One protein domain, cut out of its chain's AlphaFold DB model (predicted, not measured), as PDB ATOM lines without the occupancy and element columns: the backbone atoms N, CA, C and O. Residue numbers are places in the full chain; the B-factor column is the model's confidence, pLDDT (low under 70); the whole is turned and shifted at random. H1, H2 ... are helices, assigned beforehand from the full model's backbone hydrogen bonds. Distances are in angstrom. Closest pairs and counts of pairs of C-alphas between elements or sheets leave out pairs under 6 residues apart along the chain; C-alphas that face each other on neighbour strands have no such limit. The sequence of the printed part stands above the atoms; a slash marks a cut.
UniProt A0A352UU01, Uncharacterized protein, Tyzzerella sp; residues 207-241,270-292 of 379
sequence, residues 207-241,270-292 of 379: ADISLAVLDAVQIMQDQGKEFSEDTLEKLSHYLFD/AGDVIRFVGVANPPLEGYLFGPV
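What this domain is: This is residues 207 to 241 and 270 to 292 of the 379 residues of an uncharacterized protein of Tyzzerella sp (UniProt A0A352UU01). Two short helices, H1 and H2, cross at a steep angle and meet along part of their lengths; the long unnamed stretch of residues 270 to 292 passes along H1 and then folds back, with Phe 289 near both helices. The printed part has 58 residues with two named helices, H1 then H2, and no named strand. The class is all helix, with 24 of the 58 residues in named elements. The whole is compact, with a radius of gyration of the C-alphas of 11.1 A and spans of 33 by 25 by 17 A.

Where its parts are: H1, residues 210 to 221, measures 16.2 A from C-alpha 210 at (-70.832, 439.544, -51.663) to C-alpha 221. H2, residues 229 to 240, measures 16.7 A and ends with C-alpha 240 at (-77.132, 431.553, -54.131).

How they stand to each other: H1 touches H2 with residues 213 to 217 alone, and H2 touches H1 with residues 232 to 236 alone. Their closest C-alphas, those of Val 213 and Ser 236, are 6.4 A apart. They run opposite ways at a steep tilt of 52 degrees. In H1 and H2 every O i to N i+4 pair is within hydrogen-bond range.

The domain as a whole: The C-alphas farthest apart, those of Ala 270 and Gly 286, are 34.0 A apart. The H1 to H2 link is short. Residues 242 to 269 are not printed; C-alphas 241 and 270 are 21.6 A apart across this cut. The pLDDT is under 70 at residue 207 and residues 270 to 280.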
ATOM      1  N   ALA A 207     -75.226 436.630 -60.025       69.56
ATOM      2  CA  ALA A 207     -74.978 437.938 -59.442       69.56
ATOM      3  C   ALA A 207     -74.024 437.893 -58.243       69.56
ATOM      4  O   ALA A 207     -73.955 436.942 -57.460       69.56
ATOM      5  N   ASP A 208     -73.317 439.004 -58.057       70.25
ATOM      6  CA  ASP A 208     -72.484 439.189 -56.886       70.25
ATOM      7  C   ASP A 208     -73.322 439.415 -55.617       70.25
ATOM      8  O   ASP A 208     -73.733 440.529 -55.283       70.25
ATOM      9  N   ILE A 209     -73.514 438.343 -54.855       76.94
ATOM     10  CA  ILE A 209     -74.117 438.381 -53.519       76.94
ATOM     11  C   ILE A 209     -73.127 438.817 -52.397       76.94
ATOM     12  O   ILE A 209     -73.461 438.681 -51.226       76.94
ATOM     13  N   SER A 210     -71.890 439.278 -52.679       76.06
ATOM     14  CA  SER A 210     -70.832 439.544 -51.663       76.06
ATOM     15  C   SER A 210     -71.306 440.577 -50.682       76.06
ATOM     16  O   SER A 210     -71.148 440.477 -49.471       76.06
ATOM     17  N   LEU A 211     -71.979 441.554 -51.247       77.56
ATOM     18  CA  LEU A 211     -72.546 442.676 -50.558       77.56
ATOM     19  C   LEU A 211     -73.788 442.262 -49.763       77.56
ATOM     20  O   LEU A 211     -73.942 442.703 -48.631       77.56
ATOM     21  N   ALA A 212     -74.574 441.318 -50.275       80.25
ATOM     22  CA  ALA A 212     -75.683 440.702 -49.556       80.25
ATOM     23  C   ALA A 212     -75.195 439.898 -48.334       80.25
ATOM     24  O   ALA A 212     -75.749 440.018 -47.242       80.25
ATOM     25  N   VAL A 213     -74.118 439.121 -48.492       81.62
ATOM     26  CA  VAL A 213     -73.483 438.359 -47.406       81.62
ATOM     27  C   VAL A 213     -72.858 439.295 -46.375       81.62
ATOM     28  O   VAL A 213     -73.076 439.108 -45.182       81.62
ATOM     29  N   LEU A 214     -72.134 440.331 -46.803       80.50
ATOM     30  CA  LEU A 214     -71.556 441.326 -45.895       80.50
ATOM     31  C   LEU A 214     -72.634 442.075 -45.109       80.50
ATOM     32  O   LEU A 214     -72.493 442.231 -43.898       80.50
ATOM     33  N   ASP A 215     -73.720 442.489 -45.766       82.19
ATOM     34  CA  ASP A 215     -74.855 443.126 -45.098       82.19
ATOM     35  C   ASP A 215     -75.461 442.170 -44.059       82.19
ATOM     36  O   ASP A 215     -75.652 442.543 -42.904       82.19
ATOM     37  N   ALA A 216     -75.705 440.911 -44.432       82.12
ATOM     38  CA  ALA A 216     -76.223 439.884 -43.535       82.12
ATOM     39  C   ALA A 216     -75.316 439.657 -42.311       82.12
ATOM     40  O   ALA A 216     -75.809 439.575 -41.184       82.12
ATOM     41  N   VAL A 217     -73.998 439.594 -42.519       82.19
ATOM     42  CA  VAL A 217     -72.993 439.478 -41.452       82.19
ATOM     43  C   VAL A 217     -73.031 440.691 -40.541       82.19
ATOM     44  O   VAL A 217     -73.132 440.515 -39.331       82.19
ATOM     45  N   GLN A 218     -73.005 441.904 -41.091       83.00
ATOM     46  CA  GLN A 218     -73.065 443.124 -40.290       83.00
ATOM     47  C   GLN A 218     -74.332 443.149 -39.431       83.00
ATOM     48  O   GLN A 218     -74.259 443.375 -38.226       83.00
ATOM     49  N   ILE A 219     -75.485 442.826 -40.019       79.69
ATOM     50  CA  ILE A 219     -76.752 442.812 -39.289       79.69
ATOM     51  C   ILE A 219     -76.738 441.770 -38.158       79.69
ATOM     52  O   ILE A 219     -77.261 442.012 -37.071       79.69
ATOM     53  N   MET A 220     -76.141 440.601 -38.387       79.00
ATOM     54  CA  MET A 220     -75.995 439.574 -37.355       79.00
ATOM     55  C   MET A 220     -74.959 439.963 -36.272       79.00
ATOM     56  O   MET A 220     -75.168 439.635 -35.102       79.00
ATOM     57  N   GLN A 221     -73.885 440.689 -36.618       82.62
ATOM     58  CA  GLN A 221     -72.899 441.233 -35.665       82.62
ATOM     59  C   GLN A 221     -73.532 442.262 -34.734       82.62
ATOM     60  O   GLN A 221     -73.330 442.199 -33.521       82.62
ATOM     61  N   ASP A 222     -74.357 443.154 -35.283       82.38
ATOM     62  CA  ASP A 222     -75.106 444.151 -34.514       82.38
ATOM     63  C   ASP A 222     -76.048 443.495 -33.481       82.38
ATOM     64  O   ASP A 222     -76.441 444.119 -32.496       82.38
ATOM     65  N   GLN A 223     -76.379 442.214 -33.675       75.88
ATOM     66  CA  GLN A 223     -77.208 441.396 -32.786       75.88
ATOM     67  C   GLN A 223     -76.398 440.493 -31.841       75.88
ATOM     68  O   GLN A 223     -76.979 439.670 -31.134       75.88
ATOM     69  N   GLY A 224     -75.070 440.622 -31.814       80.06
ATOM     70  CA  GLY A 224     -74.202 439.874 -30.903       80.06
ATOM     71  C   GLY A 224     -74.034 438.392 -31.251       80.06
ATOM     72  O   GLY A 224     -73.720 437.600 -30.364       80.06
ATOM     73  N   LYS A 225     -74.250 437.996 -32.512       77.25
ATOM     74  CA  LYS A 225     -73.981 436.624 -32.964       77.25
ATOM     75  C   LYS A 225     -72.508 436.428 -33.322       77.25
ATOM     76  O   LYS A 225     -71.879 437.311 -33.898       77.25
ATOM     77  N   GLU A 226     -71.973 435.253 -32.998       73.50
ATOM     78  CA  GLU A 226     -70.632 434.831 -33.415       73.50
ATOM     79  C   GLU A 226     -70.644 434.236 -34.828       73.50
ATOM     80  O   GLU A 226     -71.647 433.674 -35.272       73.50
ATOM     81  N   PHE A 227     -69.506 434.329 -35.521       72.56
ATOM     82  CA  PHE A 227     -69.340 433.819 -36.881       72.56
ATOM     83  C   PHE A 227     -68.206 432.812 -36.943       72.56
ATOM     84  O   PHE A 227     -67.087 433.082 -36.509       72.56
ATOM     85  N   SER A 228     -68.503 431.675 -37.559       80.25
ATOM     86  CA  SER A 228     -67.512 430.730 -38.059       80.25
ATOM     87  C   SER A 228     -67.433 430.823 -39.583       80.25
ATOM     88  O   SER A 228     -68.394 431.243 -40.232       80.25
ATOM     89  N   GLU A 229     -66.321 430.372 -40.166       79.31
ATOM     90  CA  GLU A 229     -66.202 430.190 -41.623       79.31
ATOM     91  C   GLU A 229     -67.346 429.314 -42.171       79.31
ATOM     92  O   GLU A 229     -67.968 429.664 -43.169       79.31
ATOM     93  N   ASP A 230     -67.720 428.263 -41.435       78.94
ATOM     94  CA  ASP A 230     -68.861 427.384 -41.743       78.94
ATOM     95  C   ASP A 230     -70.208 428.136 -41.806       78.94
ATOM     96  O   ASP A 230     -71.060 427.828 -42.637       78.94
ATOM     97  N   THR A 231     -70.413 429.160 -40.971       76.62
ATOM     98  CA  THR A 231     -71.650 429.963 -40.998       76.62
ATOM     99  C   THR A 231     -71.710 430.855 -42.238       76.62
ATOM    100  O   THR A 231     -72.772 430.995 -42.846       76.62
ATOM    101  N   LEU A 232     -70.574 431.443 -42.627       78.44
ATOM    102  CA  LEU A 232     -70.460 432.295 -43.815       78.44
ATOM    103  C   LEU A 232     -70.660 431.496 -45.105       78.44
ATOM    104  O   LEU A 232     -71.355 431.948 -46.016       78.44
ATOM    105  N   GLU A 233     -70.092 430.292 -45.157       77.81
ATOM    106  CA  GLU A 233     -70.266 429.355 -46.263       77.81
ATOM    107  C   GLU A 233     -71.747 428.984 -46.431       77.81
ATOM    108  O   GLU A 233     -72.318 429.178 -47.506       77.81
ATOM    109  N   LYS A 234     -72.419 428.565 -45.349       78.69
ATOM    110  CA  LYS A 234     -73.853 428.226 -45.377       78.69
ATOM    111  C   LYS A 234     -74.736 429.396 -45.806       78.69
ATOM    112  O   LYS A 234     -75.650 429.197 -46.599       78.69
ATOM    113  N   LEU A 235     -74.469 430.602 -45.304       80.38
ATOM    114  CA  LEU A 235     -75.206 431.808 -45.692       80.38
ATOM    115  C   LEU A 235     -75.047 432.108 -47.188       80.38
ATOM    116  O   LEU A 235     -76.029 432.442 -47.850       80.38
ATOM    117  N   SER A 236     -73.829 431.977 -47.716       79.00
ATOM    118  CA  SER A 236     -73.549 432.218 -49.134       79.00
ATOM    119  C   SER A 236     -74.323 431.233 -50.009       79.00
ATOM    120  O   SER A 236     -75.049 431.655 -50.904       79.00
ATOM    121  N   HIS A 237     -74.258 429.933 -49.704       76.75
ATOM    122  CA  HIS A 237     -75.012 428.910 -50.440       76.75
ATOM    123  C   HIS A 237     -76.522 429.115 -50.375       76.75
ATOM    124  O   HIS A 237     -77.205 429.020 -51.392       76.75
ATOM    125  N   TYR A 238     -77.030 429.440 -49.189       78.94
ATOM    126  CA  TYR A 238     -78.441 429.735 -48.994       78.94
ATOM    127  C   TYR A 238     -78.918 430.898 -49.875       78.94
ATOM    128  O   TYR A 238     -79.998 430.822 -50.449       78.94
ATOM    129  N   LEU A 239     -78.125 431.963 -50.008       80.31
ATOM    130  CA  LEU A 239     -78.467 433.108 -50.854       80.31
ATOM    131  C   LEU A 239     -78.303 432.819 -52.356       80.31
ATOM    132  O   LEU A 239     -79.041 433.400 -53.149       80.31
ATOM    133  N   PHE A 240     -77.380 431.930 -52.736       78.12
ATOM    134  CA  PHE A 240     -77.132 431.553 -54.131       78.12
ATOM    135  C   PHE A 240     -78.230 430.674 -54.734       78.12
ATOM    136  O   PHE A 240     -78.649 430.930 -55.856       78.12
ATOM    137  N   ASP A 241     -78.712 429.665 -54.004       77.56
ATOM    138  CA  ASP A 241     -79.690 428.685 -54.502       77.56
ATOM    139  C   ASP A 241     -80.935 428.626 -53.611       77.56
ATOM    140  O   ASP A 241     -81.426 427.550 -53.258       77.56
ATOM    141  N   ALA A 270     -81.287 448.900 -61.176       40.59
ATOM    142  CA  ALA A 270     -79.895 449.301 -61.053       40.59
ATOM    143  C   ALA A 270     -79.039 448.037 -60.885       40.59
ATOM    144  O   ALA A 270     -79.033 447.411 -59.829       40.59
ATOM    145  N   GLY A 271     -78.387 447.638 -61.976       45.91
ATOM    146  CA  GLY A 271     -77.626 446.400 -62.086       45.91
ATOM    147  C   GLY A 271     -76.565 446.184 -61.002       45.91
ATOM    148  O   GLY A 271     -75.881 447.108 -60.560       45.91
ATOM    149  N   ASP A 272     -76.434 444.900 -60.676       49.25
ATOM    150  CA  ASP A 272     -75.236 444.186 -60.222       49.25
ATOM    151  C   ASP A 272     -74.867 444.205 -58.733       49.25
ATOM    152  O   ASP A 272     -73.875 443.581 -58.364       49.25
ATOM    153  N   VAL A 273     -75.657 444.821 -57.845       54.88
ATOM    154  CA  VAL A 273     -75.365 444.774 -56.400       54.88
ATOM    155  C   VAL A 273     -76.607 444.491 -55.557       54.88
ATOM    156  O   VAL A 273     -77.486 445.338 -55.412       54.88
ATOM    157  N   ILE A 274     -76.632 443.319 -54.917       64.62
ATOM    158  CA  ILE A 274     -77.678 442.931 -53.962       64.62
ATOM    159  C   ILE A 274     -77.345 443.512 -52.580       64.62
ATOM    160  O   ILE A 274     -76.244 443.307 -52.064       64.62
ATOM    161  N   ARG A 275     -78.300 444.233 -51.976       65.75
ATOM    162  CA  ARG A 275     -78.197 444.822 -50.628       65.75
ATOM    163  C   ARG A 275     -79.406 444.468 -49.778       65.75
ATOM    164  O   ARG A 275     -80.534 444.542 -50.255       65.75
ATOM    165  N   PHE A 276     -79.176 444.186 -48.498       68.94
ATOM    166  CA  PHE A 276     -80.245 443.995 -47.507       68.94
ATOM    167  C   PHE A 276     -80.463 445.222 -46.605       68.94
ATOM    168  O   PHE A 276     -81.381 445.230 -45.777       68.94
ATOM    169  N   VAL A 277     -79.654 446.277 -46.760       57.12
ATOM    170  CA  VAL A 277     -79.749 447.496 -45.941       57.12
ATOM    171  C   VAL A 277     -81.127 448.154 -46.090       57.12
ATOM    172  O   VAL A 277     -81.509 448.593 -47.170       57.12
ATOM    173  N   GLY A 278     -81.872 448.237 -44.982       59.00
ATOM    174  CA  GLY A 278     -83.203 448.857 -44.922       59.00
ATOM    175  C   GLY A 278     -84.371 447.949 -45.321       59.00
ATOM    176  O   GLY A 278     -85.519 448.375 -45.216       59.00
ATOM    177  N   VAL A 279     -84.094 446.708 -45.733       61.31
ATOM    178  CA  VAL A 279     -85.110 445.738 -46.187       61.31
ATOM    179  C   VAL A 279     -85.055 444.413 -45.412       61.31
ATOM    180  O   VAL A 279     -85.813 443.484 -45.691       61.31
ATOM    181  N   ALA A 280     -84.163 444.322 -44.424       67.50
ATOM    182  CA  ALA A 280     -84.052 443.179 -43.531       67.50
ATOM    183  C   ALA A 280     -85.300 443.050 -42.646       67.50
ATOM    184  O   ALA A 280     -85.853 444.042 -42.164       67.50
ATOM    185  N   ASN A 281     -85.744 441.816 -42.419       77.25
ATOM    186  CA  ASN A 281     -86.899 441.567 -41.569       77.25
ATOM    187  C   ASN A 281     -86.547 441.736 -40.073       77.25
ATOM    188  O   ASN A 281     -85.377 441.837 -39.721       77.25
ATOM    189  N   PRO A 282     -87.511 441.760 -39.139       78.88
ATOM    190  CA  PRO A 282     -87.208 441.682 -37.716       78.88
ATOM    191  C   PRO A 282     -86.487 440.367 -37.394       78.88
ATOM    192  O   PRO A 282     -86.874 439.328 -37.938       78.88
ATOM    193  N   PRO A 283     -85.457 440.371 -36.532       77.12
ATOM    194  CA  PRO A 283     -84.767 439.145 -36.159       77.12
ATOM    195  C   PRO A 283     -85.713 438.117 -35.542       77.12
ATOM    196  O   PRO A 283     -86.610 438.458 -34.771       77.12
ATOM    197  N   LEU A 284     -85.467 436.852 -35.872       77.38
ATOM    198  CA  LEU A 284     -86.167 435.716 -35.286       77.38
ATOM    199  C   LEU A 284     -85.252 435.003 -34.297       77.38
ATOM    200  O   LEU A 284     -84.117 434.638 -34.622       77.38
ATOM    201  N   GLU A 285     -85.758 434.810 -33.083       76.00
ATOM    202  CA  GLU A 285     -85.070 434.041 -32.054       76.00
ATOM    203  C   GLU A 285     -84.817 432.606 -32.547       76.00
ATOM    204  O   GLU A 285     -85.664 431.992 -33.191       76.00
ATOM    205  N   GLY A 286     -83.609 432.087 -32.309       74.19
ATOM    206  CA  GLY A 286     -83.216 430.739 -32.736       74.19
ATOM    207  C   GLY A 286     -82.954 430.561 -34.240       74.19
ATOM    208  O   GLY A 286     -82.445 429.513 -34.641       74.19
ATOM    209  N   TYR A 287     -83.226 431.560 -35.086       79.12
ATOM    210  CA  TYR A 287     -82.935 431.464 -36.517       79.12
ATOM    211  C   TYR A 287     -81.468 431.782 -36.819       79.12
ATOM    212  O   TYR A 287     -80.946 432.802 -36.369       79.12
ATOM    213  N   LEU A 288     -80.802 430.934 -37.610       75.81
ATOM    214  CA  LEU A 288     -79.360 431.018 -37.867       75.81
ATOM    215  C   LEU A 288     -78.965 432.371 -38.478       75.81
ATOM    216  O   LEU A 288     -78.169 433.094 -37.881       75.81
ATOM    217  N   PHE A 289     -79.610 432.773 -39.577       78.75
ATOM    218  CA  PHE A 289     -79.239 433.964 -40.356       78.75
ATOM    219  C   PHE A 289     -79.944 435.263 -39.916       78.75
ATOM    220  O   PHE A 289     -80.094 436.202 -40.697       78.75
ATOM    221  N   GLY A 290     -80.399 435.328 -38.658       77.62
ATOM    222  CA  GLY A 290     -80.921 436.553 -38.037       77.62
ATOM    223  C   GLY A 290     -82.154 437.127 -38.758       77.62
ATOM    224  O   GLY A 290     -83.229 436.544 -38.657       77.62
ATOM    225  N   PRO A 291     -82.063 438.272 -39.445       76.62
ATOM    226  CA  PRO A 291     -83.193 438.837 -40.183       76.62
ATOM    227  C   PRO A 291     -83.245 438.468 -41.673       76.62
ATOM    228  O   PRO A 291     -84.108 438.961 -42.404       76.62
ATOM    229  N   VAL A 292     -82.327 437.622 -42.143       80.56
ATOM    230  CA  VAL A 292     -82.198 437.262 -43.560       80.56
ATOM    231  C   VAL A 292     -83.076 436.056 -43.874       80.56
ATOM    232  O   VAL A 292     -82.635 434.904 -43.895       80.56
TER     233      VAL A 292